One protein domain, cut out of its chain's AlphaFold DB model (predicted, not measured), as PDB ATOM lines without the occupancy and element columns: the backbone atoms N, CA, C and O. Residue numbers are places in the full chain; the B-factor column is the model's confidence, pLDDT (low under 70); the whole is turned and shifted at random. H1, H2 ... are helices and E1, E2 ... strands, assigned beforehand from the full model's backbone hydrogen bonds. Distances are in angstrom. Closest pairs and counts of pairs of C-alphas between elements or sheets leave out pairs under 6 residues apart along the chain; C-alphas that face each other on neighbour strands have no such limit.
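What this domain is: This is residues 66 to 120 of the 120 residues of an uncharacterized protein of Arachis hypogaea (UniProt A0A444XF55). A two-stranded hairpin, E1 and E2, makes one end of an elongated model, and the helix H2 with the small helix H1 beside its last residues makes the other, joined by residues 98 to 103. The 55 printed residues run H1, H2, E1, E2, a mixed class with an antiparallel sheet. The whole is loose, radius of gyration of the C-alphas 14.0 A, spanning 40 by 24 by 17 A.

Where its parts are: Find C-alpha 104 at (-41.349, -118.392, -48.208); E1 runs 16.5 A to residue 109. E2, residues 112 to 118, covers 18.1 A. H2, residues 83 to 97, runs 20.7 A to C-alpha 97 at (-40.648, -124.710, -28.746). H1 is residues 72 to 75, 5.7 A.

How they stand to each other: In the hairpin, E1 and E2 are antiparallel at 161 degrees; look for N 105 and O 117, 2.8 A apart. H2 touches H1 with residues 93 to 97 alone, closest at the C-alphas of Phe 93 and Thr 72, 6.4 A. H2 and E2 are apart. In H2 every O i to N i+4 pair is within hydrogen-bond range; H1 is too short for one.

The domain as a whole: The C-alphas farthest apart, Arg 70 and Asn 110, are 41.9 A apart. The printed part has no cut and no long link; pLDDT is under 70 at residues 66 to 68 and 120.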
ATOM      1  N   ALA A  66     -57.280-124.390 -35.816       58.38
ATOM      2  CA  ALA A  66     -56.229-125.368 -35.641       58.38
ATOM      3  C   ALA A  66     -56.314-125.937 -34.215       58.38
ATOM      4  O   ALA A  66     -56.430-125.161 -33.257       58.38
ATOM      5  N   PRO A  67     -56.219-127.268 -34.051       61.66
ATOM      6  CA  PRO A  67     -56.270-127.904 -32.744       61.66
ATOM      7  C   PRO A  67     -55.254-127.264 -31.791       61.66
ATOM      8  O   PRO A  67     -54.070-127.118 -32.095       61.66
ATOM      9  N   GLY A  68     -55.735-126.820 -30.629       63.62
ATOM     10  CA  GLY A  68     -54.903-126.187 -29.613       63.62
ATOM     11  C   GLY A  68     -54.030-127.220 -28.907       63.62
ATOM     12  O   GLY A  68     -54.467-127.844 -27.942       63.62
ATOM     13  N   PHE A  69     -52.794-127.398 -29.365       70.56
ATOM     14  CA  PHE A  69     -51.851-128.333 -28.755       70.56
ATOM     15  C   PHE A  69     -51.319-127.809 -27.412       70.56
ATOM     16  O   PHE A  69     -50.893-126.659 -27.299       70.56
ATOM     17  N   ARG A  70     -51.344-128.662 -26.378       71.81
ATOM     18  CA  ARG A  70     -50.941-128.319 -24.996       71.81
ATOM     19  C   ARG A  70     -49.513-128.739 -24.640       71.81
ATOM     20  O   ARG A  70     -48.946-128.193 -23.701       71.81
ATOM     21  N   SER A  71     -48.942-129.680 -25.386       74.69
ATOM     22  CA  SER A  71     -47.558-130.145 -25.242       74.69
ATOM     23  C   SER A  71     -46.996-130.550 -26.605       74.69
ATOM     24  O   SER A  71     -47.753-130.809 -27.544       74.69
ATOM     25  N   THR A  72     -45.667-130.601 -26.715       76.38
ATOM     26  CA  THR A  72     -44.992-130.932 -27.977       76.38
ATOM     27  C   THR A  72     -45.122-132.404 -28.358       76.38
ATOM     28  O   THR A  72     -44.988-132.719 -29.535       76.38
ATOM     29  N   GLU A  73     -45.408-133.292 -27.397       79.19
ATOM     30  CA  GLU A  73     -45.609-134.723 -27.678       79.19
ATOM     31  C   GLU A  73     -46.841-134.971 -28.556       79.19
ATOM     32  O   GLU A  73     -46.851-135.901 -29.353       79.19
ATOM     33  N   ASN A  74     -47.852-134.102 -28.466       78.12
ATOM     34  CA  ASN A  74     -49.090-134.238 -29.234       78.12
ATOM     35  C   ASN A  74     -48.910-133.998 -30.741       78.12
ATOM     36  O   ASN A  74     -49.869-134.196 -31.470       78.12
ATOM     37  N   PHE A  75     -47.737-133.538 -31.194       78.12
ATOM     38  CA  PHE A  75     -47.450-133.260 -32.607       78.12
ATOM     39  C   PHE A  75     -46.855-134.447 -33.371       78.12
ATOM     40  O   PHE A  75     -46.673-134.354 -34.585       78.12
ATOM     41  N   LEU A  76     -46.514-135.536 -32.682       82.25
ATOM     42  CA  LEU A  76     -45.999-136.741 -33.326       82.25
ATOM     43  C   LEU A  76     -47.149-137.516 -33.992       82.25
ATOM     44  O   LEU A  76     -48.278-137.489 -33.511       82.25
ATOM     45  N   ASP A  77     -46.853-138.177 -35.112       84.88
ATOM     46  CA  ASP A  77     -47.773-139.034 -35.880       84.88
ATOM     47  C   ASP A  77     -49.067-138.373 -36.400       84.88
ATOM     48  O   ASP A  77     -50.022-139.059 -36.768       84.88
ATOM     49  N   ILE A  78     -49.103-137.041 -36.507       87.12
ATOM     50  CA  ILE A  78     -50.226-136.345 -37.147       87.12
ATOM     51  C   ILE A  78     -50.066-136.360 -38.669       87.12
ATOM     52  O   ILE A  78     -49.051-135.918 -39.210       87.12
ATOM     53  N   VAL A  79     -51.116-136.796 -39.363       90.81
ATOM     54  CA  VAL A  79     -51.242-136.693 -40.821       90.81
ATOM     55  C   VAL A  79     -52.255-135.601 -41.149       90.81
ATOM     56  O   VAL A  79     -53.417-135.693 -40.758       90.81
ATOM     57  N   PHE A  80     -51.814-134.576 -41.875       91.12
ATOM     58  CA  PHE A  80     -52.656-133.461 -42.305       91.12
ATOM     59  C   PHE A  80     -53.194-133.695 -43.714       91.12
ATOM     60  O   PHE A  80     -52.500-134.260 -44.563       91.12
ATOM     61  N   SER A  81     -54.417-133.233 -43.971       93.44
ATOM     62  CA  SER A  81     -55.035-133.379 -45.296       93.44
ATOM     63  C   SER A  81     -54.628-132.259 -46.252       93.44
ATOM     64  O   SER A  81     -54.650-132.451 -47.468       93.44
ATOM     65  N   THR A  82     -54.258-131.092 -45.717       94.62
ATOM     66  CA  THR A  82     -53.853-129.920 -46.501       94.62
ATOM     67  C   THR A  82     -52.528-129.340 -46.013       94.62
ATOM     68  O   THR A  82     -52.122-129.513 -44.861       94.62
ATOM     69  N   GLU A  83     -51.840-128.626 -46.907       90.50
ATOM     70  CA  GLU A  83     -50.603-127.921 -46.569       90.50
ATOM     71  C   GLU A  83     -50.873-126.805 -45.549       90.50
ATOM     72  O   GLU A  83     -50.091-126.596 -44.624       90.50
ATOM     73  N   GLU A  84     -51.997-126.101 -45.689       91.38
ATOM     74  CA  GLU A  84     -52.396-125.006 -44.808       91.38
ATOM     75  C   GLU A  84     -52.611-125.486 -43.370       91.38
ATOM     76  O   GLU A  84     -52.169-124.825 -42.427       91.38
ATOM     77  N   GLU A  85     -53.250-126.645 -43.205       91.38
ATOM     78  CA  GLU A  85     -53.477-127.281 -41.908       91.38
ATOM     79  C   GLU A  85     -52.144-127.685 -41.264       91.38
ATOM     80  O   GLU A  85     -51.871-127.318 -40.116       91.38
ATOM     81  N   ALA A  86     -51.268-128.343 -42.032       91.88
ATOM     82  CA  ALA A  86     -49.930-128.713 -41.581       91.88
ATOM     83  C   ALA A  86     -49.110-127.487 -41.159       91.88
ATOM     84  O   ALA A  86     -48.463-127.480 -40.108       91.88
ATOM     85  N   TYR A  87     -49.166-126.413 -41.948       91.25
ATOM     86  CA  TYR A  87     -48.478-125.162 -41.652       91.25
ATOM     87  C   TYR A  87     -49.027-124.491 -40.387       91.25
ATOM     88  O   TYR A  87     -48.255-124.004 -39.556       91.25
ATOM     89  N   ALA A  88     -50.349-124.469 -40.206       91.25
ATOM     90  CA  ALA A  88     -50.981-123.908 -39.017       91.25
ATOM     91  C   ALA A  88     -50.587-124.679 -37.750       91.25
ATOM     92  O   ALA A  88     -50.182-124.056 -36.765       91.25
ATOM     93  N   ALA A  89     -50.629-126.012 -37.793       91.31
ATOM     94  CA  ALA A  89     -50.191-126.854 -36.688       91.31
ATOM     95  C   ALA A  89     -48.700-126.645 -36.385       91.31
ATOM     96  O   ALA A  89     -48.330-126.365 -35.244       91.31
ATOM     97  N   TYR A  90     -47.837-126.669 -37.401       91.25
ATOM     98  CA  TYR A  90     -46.400-126.485 -37.202       91.25
ATOM     99  C   TYR A  90     -46.048-125.100 -36.637       91.25
ATOM    100  O   TYR A  90     -45.162-124.991 -35.790       91.25
ATOM    101  N   LYS A  91     -46.785-124.039 -36.997       91.38
ATOM    102  CA  LYS A  91     -46.646-122.729 -36.336       91.38
ATOM    103  C   LYS A  91     -46.932-122.801 -34.833       91.38
ATOM    104  O   LYS A  91     -46.225-122.155 -34.063       91.38
ATOM    105  N   GLN A  92     -47.933-123.570 -34.395       90.38
ATOM    106  CA  GLN A  92     -48.207-123.746 -32.962       90.38
ATOM    107  C   GLN A  92     -47.095-124.540 -32.266       90.38
ATOM    108  O   GLN A  92     -46.654-124.146 -31.186       90.38
ATOM    109  N   PHE A  93     -46.593-125.603 -32.903       90.31
ATOM    110  CA  PHE A  93     -45.449-126.370 -32.395       90.31
ATOM    111  C   PHE A  93     -44.221-125.483 -32.202       90.31
ATOM    112  O   PHE A  93     -43.605-125.482 -31.136       90.31
ATOM    113  N   ALA A  94     -43.886-124.705 -33.229       91.81
ATOM    114  CA  ALA A  94     -42.735-123.822 -33.228       91.81
ATOM    115  C   ALA A  94     -42.815-122.805 -32.086       91.81
ATOM    116  O   ALA A  94     -41.867-122.670 -31.312       91.81
ATOM    117  N   ARG A  95     -43.984-122.175 -31.903       89.94
ATOM    118  CA  ARG A  95     -44.234-121.258 -30.781       89.94
ATOM    119  C   ARG A  95     -44.026-121.931 -29.432       89.94
ATOM    120  O   ARG A  95     -43.390-121.346 -28.562       89.94
ATOM    121  N   LEU A  96     -44.526-123.156 -29.266       89.69
ATOM    122  CA  LEU A  96     -44.360-123.921 -28.030       89.69
ATOM    123  C   LEU A  96     -42.890-124.283 -27.762       89.69
ATOM    124  O   LEU A  96     -42.470-124.344 -26.611       89.69
ATOM    125  N   ARG A  97     -42.098-124.484 -28.821       90.56
ATOM    126  CA  ARG A  97     -40.648-124.710 -28.746       90.56
ATOM    127  C   ARG A  97     -39.811-123.430 -28.665       90.56
ATOM    128  O   ARG A  97     -38.615-123.533 -28.419       90.56
ATOM    129  N   GLY A  98     -40.412-122.254 -28.838       93.50
ATOM    130  CA  GLY A  98     -39.735-120.961 -28.725       93.50
ATOM    131  C   GLY A  98     -39.137-120.415 -30.026       93.50
ATOM    132  O   GLY A  98     -38.279-119.540 -29.963       93.50
ATOM    133  N   PHE A  99     -39.574-120.884 -31.199       93.19
ATOM    134  CA  PHE A  99     -39.152-120.331 -32.491       93.19
ATOM    135  C   PHE A  99     -40.338-119.973 -33.398       93.19
ATOM    136  O   PHE A  99     -41.466-120.428 -33.217       93.19
ATOM    137  N   GLY A 100     -40.091-119.103 -34.379       91.38
ATOM    138  CA  GLY A 100     -41.082-118.681 -35.368       91.38
ATOM    139  C   GLY A 100     -40.927-119.425 -36.692       91.38
ATOM    140  O   GLY A 100     -39.823-119.807 -37.073       91.38
ATOM    141  N   VAL A 101     -42.029-119.585 -37.424       91.12
ATOM    142  CA  VAL A 101     -42.040-120.174 -38.770       91.12
ATOM    143  C   VAL A 101     -42.694-119.195 -39.735       91.12
ATOM    144  O   VAL A 101     -43.737-118.617 -39.427       91.12
ATOM    145  N   ARG A 102     -42.081-119.024 -40.910       89.25
ATOM    146  CA  ARG A 102     -42.602-118.206 -42.009       89.25
ATOM    147  C   ARG A 102     -42.610-119.002 -43.307       89.25
ATOM    148  O   ARG A 102     -41.649-119.713 -43.609       89.25
ATOM    149  N   LYS A 103     -43.684-118.856 -44.087       88.44
ATOM    150  CA  LYS A 103     -43.747-119.365 -45.457       88.44
ATOM    151  C   LYS A 103     -42.856-118.481 -46.322       88.44
ATOM    152  O   LYS A 103     -42.837-117.260 -46.184       88.44
ATOM    153  N   GLY A 104     -42.106-119.113 -47.203       89.50
ATOM    154  CA  GLY A 104     -41.349-118.392 -48.208       89.50
ATOM    155  C   GLY A 104     -41.481-119.083 -49.547       89.50
ATOM    156  O   GLY A 104     -41.723-120.294 -49.591       89.50
ATOM    157  N   ASP A 105     -41.239-118.330 -50.602       89.19
ATOM    158  CA  ASP A 105     -41.047-118.838 -51.948       89.19
ATOM    159  C   ASP A 105     -39.598-119.318 -52.133       89.19
ATOM    160  O   ASP A 105     -38.668-118.805 -51.498       89.19
ATOM    161  N   VAL A 106     -39.392-120.351 -52.950       91.06
ATOM    162  CA  VAL A 106     -38.057-120.874 -53.278       91.06
ATOM    163  C   VAL A 106     -37.949-121.028 -54.784       91.06
ATOM    164  O   VAL A 106     -38.605-121.886 -55.371       91.06
ATOM    165  N   ALA A 107     -37.031-120.291 -55.403       92.75
ATOM    166  CA  ALA A 107     -36.659-120.547 -56.787       92.75
ATOM    167  C   ALA A 107     -35.459-121.499 -56.831       92.75
ATOM    168  O   ALA A 107     -34.406-121.224 -56.243       92.75
ATOM    169  N   ARG A 108     -35.606-122.609 -57.560       95.88
ATOM    170  CA  ARG A 108     -34.515-123.550 -57.840       95.88
ATOM    171  C   ARG A 108     -34.299-123.659 -59.344       95.88
ATOM    172  O   ARG A 108     -35.261-123.772 -60.096       95.88
ATOM    173  N   MET A 109     -33.043-123.670 -59.773       94.94
ATOM    174  CA  MET A 109     -32.647-123.898 -61.162       94.94
ATOM    175  C   MET A 109     -31.667-125.065 -61.185       94.94
ATOM    176  O   MET A 109     -30.666-125.044 -60.476       94.94
ATOM    177  N   ASN A 110     -31.982-126.114 -61.947       94.31
ATOM    178  CA  ASN A 110     -31.196-127.355 -61.984       94.31
ATOM    179  C   ASN A 110     -30.939-127.956 -60.584       94.31
ATOM    180  O   ASN A 110     -29.855-128.449 -60.295       94.31
ATOM    181  N   GLY A 111     -31.920-127.860 -59.678       91.12
ATOM    182  CA  GLY A 111     -31.808-128.338 -58.292       91.12
ATOM    183  C   GLY A 111     -31.039-127.410 -57.338       91.12
ATOM    184  O   GLY A 111     -31.151-127.568 -56.120       91.12
ATOM    185  N   VAL A 112     -30.338-126.396 -57.850       93.56
ATOM    186  CA  VAL A 112     -29.617-125.395 -57.049       93.56
ATOM    187  C   VAL A 112     -30.587-124.307 -56.592       93.56
ATOM    188  O   VAL A 112     -31.388-123.821 -57.388       93.56
ATOM    189  N   LEU A 113     -30.549-123.935 -55.307       93.69
ATOM    190  CA  LEU A 113     -31.344-122.826 -54.772       93.69
ATOM    191  C   LEU A 113     -30.757-121.499 -55.265       93.69
ATOM    192  O   LEU A 113     -29.597-121.206 -54.998       93.69
ATOM    193  N   VAL A 114     -31.558-120.717 -55.987       96.06
ATOM    194  CA  VAL A 114     -31.135-119.435 -56.583       96.06
ATOM    195  C   VAL A 114     -31.730-118.247 -55.827       96.06
ATOM    196  O   VAL A 114     -31.134-117.177 -55.796       96.06
ATOM    197  N   ARG A 115     -32.903-118.421 -55.203       95.25
ATOM    198  CA  ARG A 115     -33.593-117.361 -54.457       95.25
ATOM    199  C   ARG A 115     -34.514-117.940 -53.390       95.25
ATOM    200  O   ARG A 115     -35.108-119.002 -53.586       95.25
ATOM    201  N   ARG A 116     -34.636-117.214 -52.281       92.06
ATOM    202  CA  ARG A 116     -35.542-117.495 -51.167       92.06
ATOM    203  C   ARG A 116     -36.196-116.180 -50.763       92.06
ATOM    204  O   ARG A 116     -35.528-115.342 -50.168       92.06
ATOM    205  N   ASP A 117     -37.475-116.029 -51.074       92.62
ATOM    206  CA  ASP A 117     -38.245-114.841 -50.704       92.62
ATOM    207  C   ASP A 117     -39.195-115.196 -49.558       92.62
ATOM    208  O   ASP A 117     -39.701-116.317 -49.488       92.62
ATOM    209  N   PHE A 118     -39.437-114.266 -48.639       86.25
ATOM    210  CA  PHE A 118     -40.377-114.458 -47.535       86.25
ATOM    211  C   PHE A 118     -41.569-113.530 -47.712       86.25
ATOM    212  O   PHE A 118     -41.404-112.348 -48.007       86.25
ATOM    213  N   PHE A 119     -42.766-114.073 -47.518       79.19
ATOM    214  CA  PHE A 119     -43.978-113.267 -47.487       79.19
ATOM    215  C   PHE A 119     -44.077-112.606 -46.105       79.19
ATOM    216  O   PHE A 119     -43.870-113.281 -45.090       79.19
ATOM    217  N   LEU A 120     -44.309-111.289 -46.091       63.75
ATOM    218  CA  LEU A 120     -44.529-110.499 -44.873       63.75
ATOM    219  C   LEU A 120     -45.897-110.805 -44.259       63.75
ATOM    220  O   LEU A 120     -46.864-110.962 -45.037       63.75
TER     221      LEU A 120